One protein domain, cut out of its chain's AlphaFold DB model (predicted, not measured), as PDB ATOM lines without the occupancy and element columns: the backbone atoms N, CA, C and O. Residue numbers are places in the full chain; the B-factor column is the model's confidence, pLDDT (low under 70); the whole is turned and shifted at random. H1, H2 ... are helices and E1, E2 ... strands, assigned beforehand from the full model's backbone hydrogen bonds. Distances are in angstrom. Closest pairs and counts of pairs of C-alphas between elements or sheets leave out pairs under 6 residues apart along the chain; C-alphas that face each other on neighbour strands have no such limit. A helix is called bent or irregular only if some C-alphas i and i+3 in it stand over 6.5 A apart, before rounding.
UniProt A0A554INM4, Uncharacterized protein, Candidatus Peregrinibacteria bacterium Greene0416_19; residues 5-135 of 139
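Overview. This is residues 5 to 135 of the 139 residues of an uncharacterized protein of Candidatus Peregrinibacteria bacterium Greene0416_19 (UniProt A0A554INM4). A helical hairpin, H6b and H7, makes the middle of the domain, with a small two-strand sheet and H1 beside it towards one end and H3, H4 and H6a grouped towards the other. H6 is bent, and its first arm H6a turns away from the hairpin to meet H3 and H4, while short H5 packs on H6b. The printed part has 131 residues, with seven named helices and two named strands in the order E1 H1 H2 E2 H3 H4 H5 H6 H7; the class is mostly helix, and the sheet E1 E2 is parallel. The whole is compact, with a radius of gyration of the C-alphas of 14.8 A and spans of 43 by 33 by 25 A.

Arrangement. E1, residues 5 to 7, and E2, residues 27 to 30, are parallel neighbours at 29 degrees, with N 5 and O 27 2.9 A apart and N 29 and O 5 2.8 A apart, both within hydrogen-bond range. With H1, residues 9 to 15, and H2, residues 20 to 23, they form a strand-helix-strand unit, two parallel strands with helices between them along the chain; its crossover is right-handed. By its hydrogen bonds H6, residues 84 to 109, was assigned as one helix, but it is bent: C-alphas 93 and 96 are 9.2 A apart, and its arms H6a, residues 84 to 93, and H6b, residues 96 to 109, stand at a steep tilt of 60 degrees. H1 touches H6b at a shallow tilt of 26 degrees, the same way, closest at the C-alphas of Glu 11 and Ala 104, 5.2 A. H3, residues 39 to 47, only just touches H6a, with 3 pairs of C-alphas within 8 A, the closest those of Arg 45 and Thr 93 at 5.5 A. H4, residues 54 to 65, touches H6a with residues 55 to 59 alone, closest at the C-alphas of Met 56 and Thr 86, 7.3 A. H5, residues 73 to 76, touches H6b, closest at the C-alphas of Ser 73 and Ala 105, 5.8 A. H6b and H7, residues 113 to 134, form a helical hairpin at a shallow tilt of 14 degrees, opposite ways, closest at the C-alphas of Thr 96 and Arg 126, 5.7 A. The closest C-alphas of E1 and H7 are those of Leu 5 and Ala 120, 5.0 A. Every O i to N i+4 pair is within hydrogen-bond range in H3, H4 and H7, against 2 of 3 in H1, 5 of 6 in H6a and 9 of 10 in H6b; H2 and H5 are too short for such a pair.

Along the chain. E1 begins at C-alpha 5, (517.039, 467.150, 349.421). H4 is 16.4 A long, H6a 14.4 A and H6b 20.3 A. H7 is 31.0 A long and ends at C-alpha 134, (529.303, 474.452, 335.617).

Size, cuts and confidence. The C-alphas farthest apart, those of Glu 20 and Glu 52, are 44.4 A apart. The printed part has no cut and no long link. Its mean pLDDT is 83.4; residues 63 to 81 and 134 to 135 are under 70.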
ATOM      1  N   LEU A   5     515.689 466.762 349.019       96.56
ATOM      2  CA  LEU A   5     517.039 467.150 349.421       96.56
ATOM      3  C   LEU A   5     518.037 466.741 348.333       96.56
ATOM      4  O   LEU A   5     518.046 465.584 347.915       96.56
ATOM      5  N   HIS A   6     518.905 467.664 347.917       97.12
ATOM      6  CA  HIS A   6     520.050 467.358 347.050       97.12
ATOM      7  C   HIS A   6     521.282 467.164 347.927       97.12
ATOM      8  O   HIS A   6     521.845 468.151 348.394       97.12
ATOM      9  N   LEU A   7     521.687 465.924 348.204       97.56
ATOM     10  CA  LEU A   7     522.717 465.629 349.207       97.56
ATOM     11  C   LEU A   7     523.987 465.068 348.581       97.56
ATOM     12  O   LEU A   7     523.938 464.128 347.792       97.56
ATOM     13  N   THR A   8     525.142 465.586 348.999       96.12
ATOM     14  CA  THR A   8     526.423 464.940 348.688       96.12
ATOM     15  C   THR A   8     526.545 463.618 349.445       96.12
ATOM     16  O   THR A   8     525.848 463.374 350.431       96.12
ATOM     17  N   ALA A   9     527.500 462.766 349.064       94.94
ATOM     18  CA  ALA A   9     527.748 461.510 349.777       94.94
ATOM     19  C   ALA A   9     528.101 461.701 351.269       94.94
ATOM     20  O   ALA A   9     527.882 460.798 352.076       94.94
ATOM     21  N   ILE A  10     528.672 462.851 351.646       92.31
ATOM     22  CA  ILE A  10     528.988 463.173 353.045       92.31
ATOM     23  C   ILE A  10     527.710 463.562 353.790       92.31
ATOM     24  O   ILE A  10     527.431 463.005 354.848       92.31
ATOM     25  N   GLU A  11     526.913 464.463 353.221       96.50
ATOM     26  CA  GLU A  11     525.643 464.898 353.811       96.50
ATOM     27  C   GLU A  11     524.642 463.757 353.912       96.50
ATOM     28  O   GLU A  11     523.959 463.637 354.920       96.50
ATOM     29  N   ARG A  12     524.611 462.866 352.917       96.88
ATOM     30  CA  ARG A  12     523.763 461.677 352.938       96.88
ATOM     31  C   ARG A  12     524.010 460.835 354.185       96.88
ATOM     32  O   ARG A  12     523.059 460.428 354.835       96.88
ATOM     33  N   LYS A  13     525.276 460.640 354.566       95.62
ATOM     34  CA  LYS A  13     525.628 459.910 355.795       95.62
ATOM     35  C   LYS A  13     525.118 460.604 357.054       95.62
ATOM     36  O   LYS A  13     524.824 459.921 358.028       95.62
ATOM     37  N   GLN A  14     525.055 461.933 357.056       95.31
ATOM     38  CA  GLN A  14     524.544 462.692 358.196       95.31
ATOM     39  C   GLN A  14     523.022 462.686 358.239       95.31
ATOM     40  O   GLN A  14     522.461 462.439 359.300       95.31
ATOM     41  N   PHE A  15     522.366 462.833 357.087       96.88
ATOM     42  CA  PHE A  15     520.929 462.636 356.966       96.88
ATOM     43  C   PHE A  15     520.528 461.236 357.428       96.88
ATOM     44  O   PHE A  15     519.650 461.120 358.264       96.88
ATOM     45  N   ASP A  16     521.202 460.177 356.972       96.38
ATOM     46  CA  ASP A  16     520.887 458.791 357.348       96.38
ATOM     47  C   ASP A  16     521.098 458.503 358.852       96.38
ATOM     48  O   ASP A  16     520.557 457.524 359.366       96.38
ATOM     49  N   ALA A  17     521.862 459.344 359.562       96.06
ATOM     50  CA  ALA A  17     522.061 459.250 361.009       96.06
ATOM     51  C   ALA A  17     520.926 459.895 361.829       96.06
ATOM     52  O   ALA A  17     520.891 459.718 363.047       96.06
ATOM     53  N   LEU A  18     520.010 460.629 361.185       95.44
ATOM     54  CA  LEU A  18     518.864 461.240 361.850       95.44
ATOM     55  C   LEU A  18     517.824 460.191 362.290       95.44
ATOM     56  O   LEU A  18     517.699 459.126 361.668       95.44
ATOM     57  N   PRO A  19     517.037 460.491 363.340       95.50
ATOM     58  CA  PRO A  19     515.888 459.679 363.735       95.50
ATOM     59  C   PRO A  19     514.933 459.393 362.564       95.50
ATOM     60  O   PRO A  19     514.773 460.207 361.657       95.50
ATOM     61  N   GLU A  20     514.327 458.204 362.539       94.56
ATOM     62  CA  GLU A  20     513.464 457.770 361.427       94.56
ATOM     63  C   GLU A  20     512.233 458.663 361.242       94.56
ATOM     64  O   GLU A  20     511.896 458.990 360.110       94.56
ATOM     65  N   ASP A  21     511.634 459.110 362.342       93.56
ATOM     66  CA  ASP A  21     510.496 460.033 362.378       93.56
ATOM     67  C   ASP A  21     510.813 461.411 361.787       93.56
ATOM     68  O   ASP A  21     509.921 462.060 361.256       93.56
ATOM     69  N   VAL A  22     512.079 461.838 361.831       93.62
ATOM     70  CA  VAL A  22     512.546 463.073 361.180       93.62
ATOM     71  C   VAL A  22     512.815 462.842 359.689       93.62
ATOM     72  O   VAL A  22     512.607 463.728 358.873       93.62
ATOM     73  N   ARG A  23     513.288 461.654 359.291       94.19
ATOM     74  CA  ARG A  23     513.657 461.363 357.890       94.19
ATOM     75  C   ARG A  23     512.475 460.978 357.007       94.19
ATOM     76  O   ARG A  23     512.585 461.060 355.781       94.19
ATOM     77  N   GLU A  24     511.397 460.472 357.595       93.00
ATOM     78  CA  GLU A  24     510.247 459.953 356.860       93.00
ATOM     79  C   GLU A  24     509.652 461.016 355.915       93.00
ATOM     80  O   GLU A  24     509.523 462.186 356.250       93.00
ATOM     81  N   GLY A  25     509.297 460.613 354.690       91.94
ATOM     82  CA  GLY A  25     508.633 461.497 353.722       91.94
ATOM     83  C   GLY A  25     509.553 462.401 352.889       91.94
ATOM     84  O   GLY A  25     509.066 463.026 351.943       91.94
ATOM     85  N   TRP A  26     510.862 462.424 353.162       95.12
ATOM     86  CA  TRP A  26     511.848 463.184 352.387       95.12
ATOM     87  C   TRP A  26     512.392 462.387 351.192       95.12
ATOM     88  O   TRP A  26     512.839 461.246 351.324       95.12
ATOM     89  N   GLU A  27     512.377 462.993 350.002       95.88
ATOM     90  CA  GLU A  27     512.991 462.425 348.798       95.88
ATOM     91  C   GLU A  27     514.452 462.876 348.697       95.88
ATOM     92  O   GLU A  27     514.747 464.069 348.749       95.88
ATOM     93  N   ILE A  28     515.378 461.931 348.538       96.56
ATOM     94  CA  ILE A  28     516.807 462.241 348.446       96.56
ATOM     95  C   ILE A  28     517.278 462.082 347.007       96.56
ATOM     96  O   ILE A  28     517.169 461.001 346.430       96.56
ATOM     97  N   THR A  29     517.830 463.156 346.456       96.56
ATOM     98  CA  THR A  29     518.555 463.162 345.185       96.56
ATOM     99  C   THR A  29     520.043 463.274 345.481       96.56
ATOM    100  O   THR A  29     520.459 464.127 346.265       96.56
ATOM    101  N   ASP A  30     520.853 462.420 344.863       96.38
ATOM    102  CA  ASP A  30     522.300 462.491 345.033       96.38
ATOM    103  C   ASP A  30     522.853 463.720 344.296       96.38
ATOM    104  O   ASP A  30     522.667 463.887 343.088       96.38
ATOM    105  N   GLU A  31     523.549 464.580 345.031       95.50
ATOM    106  CA  GLU A  31     524.299 465.703 344.481       95.50
ATOM    107  C   GLU A  31     525.677 465.208 344.040       95.50
ATOM    108  O   GLU A  31     526.520 464.836 344.864       95.50
ATOM    109  N   THR A  32     525.886 465.178 342.727       93.50
ATOM    110  CA  THR A  32     527.119 464.681 342.095       93.50
ATOM    111  C   THR A  32     527.890 465.776 341.363       93.50
ATOM    112  O   THR A  32     528.960 465.499 340.824       93.50
ATOM    113  N   LEU A  33     527.374 467.009 341.349       90.94
ATOM    114  CA  LEU A  33     528.054 468.147 340.746       90.94
ATOM    115  C   LEU A  33     529.269 468.569 341.581       90.94
ATOM    116  O   LEU A  33     529.305 468.429 342.806       90.94
ATOM    117  N   GLU A  34     530.282 469.103 340.901       85.75
ATOM    118  CA  GLU A  34     531.545 469.490 341.521       85.75
ATOM    119  C   GLU A  34     531.668 471.007 341.693       85.75
ATOM    120  O   GLU A  34     531.174 471.817 340.906       85.75
ATOM    121  N   ALA A  35     532.368 471.413 342.753       84.38
ATOM    122  CA  ALA A  35     532.655 472.816 343.006       84.38
ATOM    123  C   ALA A  35     533.861 473.265 342.175       84.38
ATOM    124  O   ALA A  35     534.994 472.865 342.465       84.38
ATOM    125  N   HIS A  36     533.631 474.154 341.212       84.38
ATOM    126  CA  HIS A  36     534.679 474.708 340.346       84.38
ATOM    127  C   HIS A  36     535.153 476.113 340.748       84.38
ATOM    128  O   HIS A  36     536.113 476.623 340.177       84.38
ATOM    129  N   GLU A  37     534.532 476.718 341.762       84.88
ATOM    130  CA  GLU A  37     534.858 478.073 342.218       84.88
ATOM    131  C   GLU A  37     536.301 478.160 342.723       84.88
ATOM    132  O   GLU A  37     536.758 477.344 343.540       84.88
ATOM    133  N   ARG A  38     537.027 479.171 342.251       83.88
ATOM    134  CA  ARG A  38     538.401 479.443 342.677       83.88
ATOM    135  C   ARG A  38     538.412 480.354 343.908       83.88
ATOM    136  O   ARG A  38     537.573 481.251 344.010       83.88
ATOM    137  N   PRO A  39     539.373 480.192 344.836       81.75
ATOM    138  CA  PRO A  39     539.478 481.054 346.015       81.75
ATOM    139  C   PRO A  39     539.513 482.556 345.685       81.75
ATOM    140  O   PRO A  39     538.940 483.368 346.411       81.75
ATOM    141  N   GLU A  40     540.150 482.934 344.577       82.00
ATOM    142  CA  GLU A  40     540.231 484.321 344.118       82.00
ATOM    143  C   GLU A  40     538.864 484.872 343.698       82.00
ATOM    144  O   GLU A  40     538.570 486.035 343.962       82.00
ATOM    145  N   GLU A  41     538.008 484.045 343.093       84.69
ATOM    146  CA  GLU A  41     536.654 484.431 342.681       84.69
ATOM    147  C   GLU A  41     535.773 484.689 343.900       84.69
ATOM    148  O   GLU A  41     535.110 485.721 343.971       84.69
ATOM    149  N   LEU A  42     535.834 483.807 344.901       83.69
ATOM    150  CA  LEU A  42     535.115 483.987 346.165       83.69
ATOM    151  C   LEU A  42     535.584 485.253 346.894       83.69
ATOM    152  O   LEU A  42     534.769 486.049 347.360       83.69
ATOM    153  N   LYS A  43     536.899 485.508 346.918       83.00
ATOM    154  CA  LYS A  43     537.451 486.748 347.477       83.00
ATOM    155  C   LYS A  43     536.922 487.985 346.749       83.00
ATOM    156  O   LYS A  43     536.591 488.972 347.400       83.00
ATOM    157  N   MET A  44     536.833 487.940 345.420       84.00
ATOM    158  CA  MET A  44     536.267 489.042 344.642       84.00
ATOM    159  C   MET A  44     534.781 489.256 344.940       84.00
ATOM    160  O   MET A  44     534.383 490.407 345.101       84.00
ATOM    161  N   ARG A  45     533.983 488.188 345.099       87.62
ATOM    162  CA  ARG A  45     532.569 488.300 345.507       87.62
ATOM    163  C   ARG A  45     532.430 489.052 346.828       87.62
ATOM    164  O   ARG A  45     531.638 489.983 346.900       87.62
ATOM    165  N   VAL A  46     533.266 488.733 347.822       82.44
ATOM    166  CA  VAL A  46     533.268 489.433 349.120       82.44
ATOM    167  C   VAL A  46     533.566 490.928 348.968       82.44
ATOM    168  O   VAL A  46     532.929 491.753 349.616       82.44
ATOM    169  N   LEU A  47     534.516 491.298 348.105       83.25
ATOM    170  CA  LEU A  47     534.876 492.703 347.867       83.25
ATOM    171  C   LEU A  47     533.781 493.501 347.144       83.25
ATOM    172  O   LEU A  47     533.788 494.726 347.216       83.25
ATOM    173  N   MET A  48     532.872 492.823 346.440       84.50
ATOM    174  CA  MET A  48     531.753 493.438 345.717       84.50
ATOM    175  C   MET A  48     530.492 493.595 346.573       84.50
ATOM    176  O   MET A  48     529.500 494.138 346.088       84.50
ATOM    177  N   LEU A  49     530.511 493.114 347.816       83.69
ATOM    178  CA  LEU A  49     529.377 493.231 348.720       83.69
ATOM    179  C   LEU A  49     529.144 494.673 349.161       83.69
ATOM    180  O   LEU A  49     530.082 495.387 349.524       83.69
ATOM    181  N   ASP A  50     527.871 495.058 349.199       79.62
ATOM    182  CA  ASP A  50     527.438 496.294 349.836       79.62
ATOM    183  C   ASP A  50     527.503 496.139 351.361       79.62
ATOM    184  O   ASP A  50     526.695 495.442 351.973       79.62
ATOM    185  N   GLN A  51     528.509 496.764 351.972       76.00
ATOM    186  CA  GLN A  51     528.757 496.709 353.415       76.00
ATOM    187  C   GLN A  51     528.028 497.817 354.190       76.00
ATOM    188  O   GLN A  51     528.232 497.945 355.399       76.00
ATOM    189  N   GLU A  52     527.206 498.638 353.529       80.00
ATOM    190  CA  GLU A  52     526.343 499.597 354.227       80.00
ATOM    191  C   GLU A  52     525.144 498.901 354.888       80.00
ATOM    192  O   GLU A  52     524.610 499.389 355.886       80.00
ATOM    193  N   GLU A  53     524.762 497.725 354.383       78.69
ATOM    194  CA  GLU A  53     523.724 496.887 354.975       78.69
ATOM    195  C   GLU A  53     524.256 496.190 356.252       78.69
ATOM    196  O   GLU A  53     525.274 495.492 356.194       78.69
ATOM    197  N   PRO A  54     523.613 496.370 357.426       77.69
ATOM    198  CA  PRO A  54     524.136 495.867 358.697       77.69
ATOM    199  C   PRO A  54     524.377 494.354 358.751       77.69
ATOM    200  O   PRO A  54     525.386 493.933 359.323       77.69
ATOM    201  N   ALA A  55     523.489 493.537 358.169       73.62
ATOM    202  CA  ALA A  55     523.664 492.086 358.167       73.62
ATOM    203  C   ALA A  55     524.853 491.670 357.289       73.62
ATOM    204  O   ALA A  55     525.643 490.808 357.682       73.62
ATOM    205  N   MET A  56     525.050 492.338 356.153       77.94
ATOM    206  CA  MET A  56     526.185 492.112 355.270       77.94
ATOM    207  C   MET A  56     527.505 492.565 355.892       77.94
ATOM    208  O   MET A  56     528.516 491.870 355.793       77.94
ATOM    209  N   LYS A  57     527.500 493.692 356.607       78.62
ATOM    210  CA  LYS A  57     528.663 494.151 357.366       78.62
ATOM    211  C   LYS A  57     529.085 493.126 358.419       78.62
ATOM    212  O   LYS A  57     530.251 492.741 358.458       78.62
ATOM    213  N   LEU A  58     528.137 492.646 359.229       75.31
ATOM    214  CA  LEU A  58     528.400 491.620 360.239       75.31
ATOM    215  C   LEU A  58     528.939 490.334 359.599       75.31
ATOM    216  O   LEU A  58     529.908 489.750 360.083       75.31
ATOM    217  N   PHE A  59     528.341 489.917 358.484       76.19
ATOM    218  CA  PHE A  59     528.779 488.758 357.719       76.19
ATOM    219  C   PHE A  59     530.230 488.899 357.227       76.19
ATOM    220  O   PHE A  59     531.050 488.010 357.463       76.19
ATOM    221  N   VAL A  60     530.584 490.029 356.606       75.62
ATOM    222  CA  VAL A  60     531.949 490.299 356.126       75.62
ATOM    223  C   VAL A  60     532.947 490.356 357.285       75.62
ATOM    224  O   VAL A  60     534.026 489.771 357.186       75.62
ATOM    225  N   GLU A  61     532.596 490.996 358.403       76.12
ATOM    226  CA  GLU A  61     533.444 491.049 359.602       76.12
ATOM    227  C   GLU A  61     533.727 489.645 360.162       76.12
ATOM    228  O   GLU A  61     534.868 489.327 360.518       76.12
ATOM    229  N   LYS A  62     532.721 488.764 360.189       71.06
ATOM    230  CA  LYS A  62     532.871 487.362 360.610       71.06
ATOM    231  C   LYS A  62     533.727 486.557 359.630       71.06
ATOM    232  O   LYS A  62     534.637 485.852 360.064       71.06
ATOM    233  N   LEU A  63     533.516 486.722 358.321       67.38
ATOM    234  CA  LEU A  63     534.351 486.090 357.291       67.38
ATOM    235  C   LEU A  63     535.826 486.502 357.399       67.38
ATOM    236  O   LEU A  63     536.719 485.664 357.267       67.38
ATOM    237  N   GLN A  64     536.092 487.790 357.630       65.88
ATOM    238  CA  GLN A  64     537.449 488.333 357.683       65.88
ATOM    239  C   GLN A  64     538.171 487.990 358.993       65.88
ATOM    240  O   GLN A  64     539.363 487.681 358.970       65.88
ATOM    241  N   SER A  65     537.466 488.014 360.128       60.72
ATOM    242  CA  SER A  65     538.045 487.725 361.450       60.72
ATOM    243  C   SER A  65     538.357 486.243 361.676       60.72
ATOM    244  O   SER A  65     539.322 485.925 362.371       60.72
ATOM    245  N   ALA A  66     537.611 485.330 361.047       53.09
ATOM    246  CA  ALA A  66     537.828 483.889 361.180       53.09
ATOM    247  C   ALA A  66     539.044 483.360 360.380       53.09
ATOM    248  O   ALA A  66     539.477 482.218 360.571       53.09
ATOM    249  N   GLY A  67     539.627 484.166 359.481       43.34
ATOM    250  CA  GLY A  67     540.775 483.785 358.638       43.34
ATOM    251  C   GLY A  67     540.498 482.655 357.632       43.34
ATOM    252  O   GLY A  67     541.416 482.193 356.962       43.34
ATOM    253  N   SER A  68     539.253 482.191 357.573       46.31
ATOM    254  CA  SER A  68     538.588 481.289 356.630       46.31
ATOM    255  C   SER A  68     537.236 480.962 357.272       46.31
ATOM    256  O   SER A  68     537.093 481.080 358.491       46.31
ATOM    257  N   ILE A  69     536.268 480.479 356.497       49.84
ATOM    258  CA  ILE A  69     535.108 479.768 357.046       49.84
ATOM    259  C   ILE A  69     535.660 478.484 357.685       49.84
ATOM    260  O   ILE A  69     535.821 477.472 357.023       49.84
ATOM    261  N   LYS A  70     536.122 478.553 358.938       45.59
ATOM    262  CA  LYS A  70     536.587 477.369 359.683       45.59
ATOM    263  C   LYS A  70     535.429 476.640 360.339       45.59
ATOM    264  O   LYS A  70     535.580 475.487 360.727       45.59
ATOM    265  N   ASN A  71     534.305 477.332 360.485       53.19
ATOM    266  CA  ASN A  71     533.123 476.789 361.103       53.19
ATOM    267  C   ASN A  71     531.863 477.468 360.539       53.19
ATOM    268  O   ASN A  71     531.357 478.418 361.133       53.19
ATOM    269  N   PRO A  72     531.346 477.020 359.383       52.81
ATOM    270  CA  PRO A  72     530.104 477.558 358.838       52.81
ATOM    271  C   PRO A  72     528.912 477.378 359.791       52.81
ATOM    272  O   PRO A  72     527.941 478.114 359.676       52.81
ATOM    273  N   SER A  73     528.993 476.488 360.789       54.06
ATOM    274  CA  SER A  73     527.966 476.403 361.837       54.06
ATOM    275  C   SER A  73     527.858 477.672 362.700       54.06
ATOM    276  O   SER A  73     526.771 477.982 363.168       54.06
ATOM    277  N   GLU A  74     528.916 478.483 362.830       60.94
ATOM    278  CA  GLU A  74     528.848 479.783 363.527       60.94
ATOM    279  C   GLU A  74     528.077 480.843 362.725       60.94
ATOM    280  O   GLU A  74     527.620 481.836 363.286       60.94
ATOM    281  N   LEU A  75     527.914 480.648 361.410       62.53
ATOM    282  CA  LEU A  75     527.041 481.495 360.599       62.53
ATOM    283  C   LEU A  75     525.568 481.186 360.858       62.53
ATOM    284  O   LEU A  75     524.764 482.112 360.854       62.53
ATOM    285  N   ALA A  76     525.224 479.919 361.110       63.25
ATOM    286  CA  ALA A  76     523.847 479.460 361.276       63.25
ATOM    287  C   ALA A  76     523.072 480.252 362.340       63.25
ATOM    288  O   ALA A  76     521.938 480.656 362.091       63.25
ATOM    289  N   GLU A  77     523.706 480.540 363.481       63.19
ATOM    290  CA  GLU A  77     523.105 481.285 364.601       63.19
ATOM    291  C   GLU A  77     522.700 482.722 364.234       63.19
ATOM    292  O   GLU A  77     521.883 483.335 364.915       63.19
ATOM    293  N   HIS A  78     523.259 483.267 363.153       64.75
ATOM    294  CA  HIS A  78     523.068 484.654 362.744       64.75
ATOM    295  C   HIS A  78     522.203 484.815 361.490       64.75
ATOM    296  O   HIS A  78     521.883 485.944 361.133       64.75
ATOM    297  N   LEU A  79     521.801 483.725 360.824       69.00
ATOM    298  CA  LEU A  79     521.006 483.796 359.589       69.00
ATOM    299  C   LEU A  79     519.521 484.114 359.834       69.00
ATOM    300  O   LEU A  79     518.855 484.578 358.913       69.00
ATOM    301  N   GLY A  80     519.003 483.895 361.047       67.31
ATOM    302  CA  GLY A  80     517.573 484.053 361.359       67.31
ATOM    303  C   GLY A  80     517.041 485.485 361.227       67.31
ATOM    304  O   GLY A  80     515.882 485.675 360.870       67.31
ATOM    305  N   ASP A  81     517.897 486.482 361.451       69.88
ATOM    306  CA  ASP A  81     517.534 487.904 361.369       69.88
ATOM    307  C   ASP A  81     517.853 488.527 359.999       69.88
ATOM    308  O   ASP A  81     517.614 489.715 359.767       69.88
ATOM    309  N   VAL A  82     518.410 487.740 359.075       75.19
ATOM    310  CA  VAL A  82     518.852 488.231 357.770       75.19
ATOM    311  C   VAL A  82     517.674 488.225 356.791       75.19
ATOM    312  O   VAL A  82     517.035 487.187 356.603       75.19
ATOM    313  N   PRO A  83     517.387 489.347 356.102       80.38
ATOM    314  CA  PRO A  83     516.350 489.378 355.078       80.38
ATOM    315  C   PRO A  83     516.586 488.307 353.998       80.38
ATOM    316  O   PRO A  83     517.731 488.118 353.577       80.38
ATOM    317  N   PRO A  84     515.534 487.660 353.456       76.56
ATOM    318  CA  PRO A  84     515.694 486.602 352.457       76.56
ATOM    319  C   PRO A  84     516.543 486.999 351.243       76.56
ATOM    320  O   PRO A  84     517.349 486.206 350.768       76.56
ATOM    321  N   SER A  85     516.424 488.242 350.765       78.75
ATOM    322  CA  SER A  85     517.252 488.762 349.668       78.75
ATOM    323  C   SER A  85     518.743 488.777 350.006       78.75
ATOM    324  O   SER A  85     519.569 488.467 349.152       78.75
ATOM    325  N   THR A  86     519.088 489.097 351.253       81.81
ATOM    326  CA  THR A  86     520.469 489.137 351.744       81.81
ATOM    327  C   THR A  86     521.020 487.725 351.956       81.81
ATOM    328  O   THR A  86     522.197 487.490 351.682       81.81
ATOM    329  N   LEU A  87     520.180 486.758 352.348       82.56
ATOM    330  CA  LEU A  87     520.576 485.347 352.468       82.56
ATOM    331  C   LEU A  87     521.102 484.785 351.141       82.56
ATOM    332  O   LEU A  87     522.173 484.183 351.120       82.56
ATOM    333  N   TYR A  88     520.415 485.042 350.023       83.44
ATOM    334  CA  TYR A  88     520.901 484.622 348.701       83.44
ATOM    335  C   TYR A  88     522.274 485.214 348.375       83.44
ATOM    336  O   TYR A  88     523.153 484.507 347.882       83.44
ATOM    337  N   THR A  89     522.482 486.494 348.684       86.06
ATOM    338  CA  THR A  89     523.773 487.160 348.489       86.06
ATOM    339  C   THR A  89     524.868 486.536 349.353       86.06
ATOM    340  O   THR A  89     525.974 486.305 348.861       86.06
ATOM    341  N   ILE A  90     524.568 486.209 350.611       85.50
ATOM    342  CA  ILE A  90     525.487 485.504 351.513       85.50
ATOM    343  C   ILE A  90     525.872 484.139 350.929       85.50
ATOM    344  O   ILE A  90     527.061 483.846 350.793       85.50
ATOM    345  N   PHE A  91     524.891 483.331 350.524       87.62
ATOM    346  CA  PHE A  91     525.122 481.988 349.987       87.62
ATOM    347  C   PHE A  91     525.920 482.004 348.682       87.62
ATOM    348  O   PHE A  91     526.884 481.252 348.534       87.62
ATOM    349  N   PHE A  92     525.601 482.929 347.774       87.88
ATOM    350  CA  PHE A  92     526.395 483.157 346.569       87.88
ATOM    351  C   PHE A  92     527.841 483.559 346.899       87.88
ATOM    352  O   PHE A  92     528.786 483.129 346.236       87.88
ATOM    353  N   THR A  93     528.033 484.378 347.932       87.19
ATOM    354  CA  THR A  93     529.360 484.876 348.304       87.19
ATOM    355  C   THR A  93     530.252 483.786 348.885       87.19
ATOM    356  O   THR A  93     531.430 483.727 348.533       87.19
ATOM    357  N   ILE A  94     529.713 482.918 349.749       84.38
ATOM    358  CA  ILE A  94     530.497 481.830 350.361       84.38
ATOM    359  C   ILE A  94     530.791 480.680 349.388       84.38
ATOM    360  O   ILE A  94     531.780 479.970 349.573       84.38
ATOM    361  N   GLY A  95     529.964 480.516 348.352       88.00
ATOM    362  CA  GLY A  95     530.132 479.483 347.333       88.00
ATOM    363  C   GLY A  95     529.708 478.083 347.783       88.00
ATOM    364  O   GLY A  95     529.388 477.823 348.946       88.00
ATOM    365  N   THR A  96     529.713 477.142 346.842       90.75
ATOM    366  CA  THR A  96     529.116 475.811 347.009       90.75
ATOM    367  C   THR A  96     529.864 474.940 348.009       90.75
ATOM    368  O   THR A  96     529.229 474.167 348.723       90.75
ATOM    369  N   ARG A  97     531.193 475.087 348.133       87.50
ATOM    370  CA  ARG A  97     531.984 474.328 349.127       87.50
ATOM    371  C   ARG A  97     531.575 474.673 350.556       87.50
ATOM    372  O   ARG A  97     531.271 473.777 351.336       87.50
ATOM    373  N   ALA A  98     531.516 475.965 350.873       85.00
ATOM    374  CA  ALA A  98     531.111 476.430 352.193       85.00
ATOM    375  C   ALA A  98     529.636 476.116 352.478       85.00
ATOM    376  O   ALA A  98     529.285 475.768 353.603       85.00
ATOM    377  N   MET A  99     528.778 476.175 351.454       90.50
ATOM    378  CA  MET A  99     527.397 475.716 351.582       90.50
ATOM    379  C   MET A  99     527.302 474.227 351.921       90.50
ATOM    380  O   MET A  99     526.488 473.872 352.763       90.50
ATOM    381  N   SER A 100     528.124 473.356 351.327       91.19
ATOM    382  CA  SER A 100     528.137 471.928 351.687       91.19
ATOM    383  C   SER A 100     528.517 471.703 353.150       91.19
ATOM    384  O   SER A 100     527.887 470.900 353.835       91.19
ATOM    385  N   GLU A 101     529.499 472.445 353.664       86.88
ATOM    386  CA  GLU A 101     529.864 472.376 355.082       86.88
ATOM    387  C   GLU A 101     528.732 472.885 355.995       86.88
ATOM    388  O   GLU A 101     528.464 472.287 357.037       86.88
ATOM    389  N   LEU A 102     528.028 473.950 355.590       87.00
ATOM    390  CA  LEU A 102     526.864 474.482 356.305       87.00
ATOM    391  C   LEU A 102     525.700 473.479 356.332       87.00
ATOM    392  O   LEU A 102     525.119 473.237 357.386       87.00
ATOM    393  N   ILE A 103     525.377 472.875 355.185       92.50
ATOM    394  CA  ILE A 103     524.321 471.861 355.043       92.50
ATOM    395  C   ILE A 103     524.629 470.653 355.929       92.50
ATOM    396  O   ILE A 103     523.750 470.194 356.655       92.50
ATOM    397  N   ALA A 104     525.873 470.168 355.915       91.19
ATOM    398  CA  ALA A 104     526.309 469.094 356.800       91.19
ATOM    399  C   ALA A 104     526.106 469.483 358.277       91.19
ATOM    400  O   ALA A 104     525.440 468.771 359.023       91.19
ATOM    401  N   ALA A 105     526.573 470.663 358.695       86.25
ATOM    402  CA  ALA A 105     526.377 471.130 360.065       86.25
ATOM    403  C   ALA A 105     524.894 471.137 360.484       86.25
ATOM    404  O   ALA A 105     524.564 470.591 361.537       86.25
ATOM    405  N   PHE A 106     523.994 471.663 359.649       88.94
ATOM    406  CA  PHE A 106     522.556 471.655 359.938       88.94
ATOM    407  C   PHE A 106     521.972 470.245 360.015       88.94
ATOM    408  O   PHE A 106     521.193 469.962 360.922       88.94
ATOM    409  N   LEU A 107     522.392 469.336 359.134       93.44
ATOM    410  CA  LEU A 107     521.971 467.936 359.194       93.44
ATOM    411  C   LEU A 107     522.390 467.244 360.497       93.44
ATOM    412  O   LEU A 107     521.690 466.342 360.932       93.44
ATOM    413  N   THR A 108     523.481 467.654 361.155       89.62
ATOM    414  CA  THR A 108     523.861 467.055 362.452       89.62
ATOM    415  C   THR A 108     522.995 467.483 363.631       89.62
ATOM    416  O   THR A 108     522.981 466.790 364.649       89.62
ATOM    417  N   VAL A 109     522.303 468.617 363.517       87.94
ATOM    418  CA  VAL A 109     521.507 469.204 364.606       87.94
ATOM    419  C   VAL A 109     520.013 469.246 364.292       87.94
ATOM    420  O   VAL A 109     519.242 469.706 365.127       87.94
ATOM    421  N   ALA A 110     519.600 468.771 363.115       91.12
ATOM    422  CA  ALA A 110     518.204 468.715 362.715       91.12
ATOM    423  C   ALA A 110     517.420 467.762 363.626       91.12
ATOM    424  O   ALA A 110     517.802 466.610 363.839       91.12
ATOM    425  N   THR A 111     516.305 468.251 364.159       93.00
ATOM    426  CA  THR A 111     515.440 467.506 365.086       93.00
ATOM    427  C   THR A 111     513.975 467.501 364.661       93.00
ATOM    428  O   THR A 111     513.155 466.862 365.315       93.00
ATOM    429  N   SER A 112     513.638 468.205 363.581       93.31
ATOM    430  CA  SER A 112     512.267 468.396 363.121       93.31
ATOM    431  C   SER A 112     512.170 468.506 361.598       93.31
ATOM    432  O   SER A 112     513.158 468.780 360.911       93.31
ATOM    433  N   ASP A 113     510.953 468.348 361.075       91.56
ATOM    434  CA  ASP A 113     510.647 468.603 359.662       91.56
ATOM    435  C   ASP A 113     510.939 470.049 359.248       91.56
ATOM    436  O   ASP A 113     511.372 470.288 358.122       91.56
ATOM    437  N   ASP A 114     510.743 471.013 360.152       90.12
ATOM    438  CA  ASP A 114     511.038 472.422 359.886       90.12
ATOM    439  C   ASP A 114     512.549 472.644 359.695       90.12
ATOM    440  O   ASP A 114     512.960 473.379 358.792       90.12
ATOM    441  N   ASP A 115     513.390 471.947 360.471       90.62
ATOM    442  CA  ASP A 115     514.845 471.973 360.279       90.62
ATOM    443  C   ASP A 115     515.217 471.409 358.902       90.62
ATOM    444  O   ASP A 115     516.000 472.011 358.158       90.62
ATOM    445  N   LEU A 116     514.618 470.276 358.519       93.81
ATOM    446  CA  LEU A 116     514.853 469.669 357.210       93.81
ATOM    447  C   LEU A 116     514.299 470.505 356.054       93.81
ATOM    448  O   LEU A 116     514.898 470.507 354.980       93.81
ATOM    449  N   ALA A 117     513.234 471.281 356.259       91.44
ATOM    450  CA  ALA A 117     512.770 472.266 355.286       91.44
ATOM    451  C   ALA A 117     513.802 473.380 355.068       91.44
ATOM    452  O   ALA A 117     514.052 473.774 353.924       91.44
ATOM    453  N   GLY A 118     514.466 473.827 356.137       88.94
ATOM    454  CA  GLY A 118     515.623 474.717 356.045       88.94
ATOM    455  C   GLY A 118     516.773 474.091 355.251       88.94
ATOM    456  O   GLY A 118     517.305 474.709 354.326       88.94
ATOM    457  N   VAL A 119     517.117 472.832 355.538       93.06
ATOM    458  CA  VAL A 119     518.148 472.094 354.786       93.06
ATOM    459  C   VAL A 119     517.762 471.940 353.312       93.06
ATOM    460  O   VAL A 119     518.599 472.133 352.431       93.06
ATOM    461  N   ALA A 120     516.497 471.660 353.010       94.56
ATOM    462  CA  ALA A 120     516.003 471.534 351.643       94.56
ATOM    463  C   ALA A 120     516.181 472.819 350.849       94.56
ATOM    464  O   ALA A 120     516.714 472.787 349.739       94.56
ATOM    465  N   PHE A 121     515.843 473.954 351.453       90.75
ATOM    466  CA  PHE A 121     516.094 475.258 350.862       90.75
ATOM    467  C   PHE A 121     517.585 475.483 350.559       90.75
ATOM    468  O   PHE A 121     517.937 475.888 349.449       90.75
ATOM    469  N   LEU A 122     518.473 475.160 351.504       92.06
ATOM    470  CA  LEU A 122     519.921 475.308 351.317       92.06
ATOM    471  C   LEU A 122     520.468 474.391 350.216       92.06
ATOM    472  O   LEU A 122     521.260 474.835 349.383       92.06
ATOM    473  N   THR A 123     520.043 473.126 350.192       95.50
ATOM    474  CA  THR A 123     520.486 472.159 349.178       95.50
ATOM    475  C   THR A 123     520.008 472.546 347.781       95.50
ATOM    476  O   THR A 123     520.785 472.427 346.835       95.50
ATOM    477  N   ALA A 124     518.796 473.096 347.655       93.44
ATOM    478  CA  ALA A 124     518.276 473.621 346.397       93.44
ATOM    479  C   ALA A 124     519.093 474.824 345.901       93.44
ATOM    480  O   ALA A 124     519.519 474.842 344.751       93.44
ATOM    481  N   ILE A 125     519.394 475.798 346.770       91.75
ATOM    482  CA  ILE A 125     520.237 476.944 346.389       91.75
ATOM    483  C   ILE A 125     521.622 476.482 345.950       91.75
ATOM    484  O   ILE A 125     522.135 476.944 344.933       91.75
ATOM    485  N   ARG A 126     522.241 475.565 346.699       93.94
ATOM    486  CA  ARG A 126     523.557 475.043 346.332       93.94
ATOM    487  C   ARG A 126     523.518 474.334 344.980       93.94
ATOM    488  O   ARG A 126     524.441 474.520 344.193       93.94
ATOM    489  N   HIS A 127     522.479 473.544 344.716       94.44
ATOM    490  CA  HIS A 127     522.303 472.869 343.434       94.44
ATOM    491  C   HIS A 127     522.269 473.878 342.277       94.44
ATOM    492  O   HIS A 127     523.042 473.761 341.328       94.44
ATOM    493  N   GLU A 128     521.469 474.938 342.406       91.75
ATOM    494  CA  GLU A 128     521.421 476.026 341.419       91.75
ATOM    495  C   GLU A 128     522.785 476.714 341.246       91.75
ATOM    496  O   GLU A 128     523.211 477.002 340.126       91.75
ATOM    497  N   LEU A 129     523.528 476.923 342.337       90.00
ATOM    498  CA  LEU A 129     524.882 477.471 342.258       90.00
ATOM    499  C   LEU A 129     525.844 476.535 341.522       90.00
ATOM    500  O   LEU A 129     526.628 477.013 340.701       90.00
ATOM    501  N   PHE A 130     525.787 475.220 341.757       91.12
ATOM    502  CA  PHE A 130     526.580 474.257 340.989       91.12
ATOM    503  C   PHE A 130     526.277 474.349 339.495       91.12
ATOM    504  O   PHE A 130     527.212 474.459 338.703       91.12
ATOM    505  N   LEU A 131     524.996 474.374 339.117       89.12
ATOM    506  CA  LEU A 131     524.577 474.496 337.720       89.12
ATOM    507  C   LEU A 131     525.087 475.799 337.090       89.12
ATOM    508  O   LEU A 131     525.658 475.768 336.001       89.12
ATOM    509  N   SER A 132     524.978 476.924 337.801       82.56
ATOM    510  CA  SER A 132     525.462 478.222 337.310       82.56
ATOM    511  C   SER A 132     526.990 478.295 337.163       82.56
ATOM    512  O   SER A 132     527.501 478.976 336.277       82.56
ATOM    513  N   ASN A 133     527.729 477.571 338.008       73.31
ATOM    514  CA  ASN A 133     529.189 477.521 337.974       73.31
ATOM    515  C   ASN A 133     529.719 476.510 336.935       73.31
ATOM    516  O   ASN A 133     530.848 476.653 336.466       73.31
ATOM    517  N   ALA A 134     528.927 475.495 336.573       60.28
ATOM    518  CA  ALA A 134     529.303 474.452 335.617       60.28
ATOM    519  C   ALA A 134     529.284 474.926 334.148       60.28
ATOM    520  O   ALA A 134     529.923 474.302 333.300       60.28
ATOM    521  N   GLU A 135     528.617 476.043 333.832       53.44
ATOM    522  CA  GLU A 135     528.542 476.582 332.461       53.44
ATOM    523  C   GLU A 135     529.841 477.246 331.958       53.44
ATOM    524  O   GLU A 135     529.928 477.612 330.785       53.44
TER     525      GLU A 135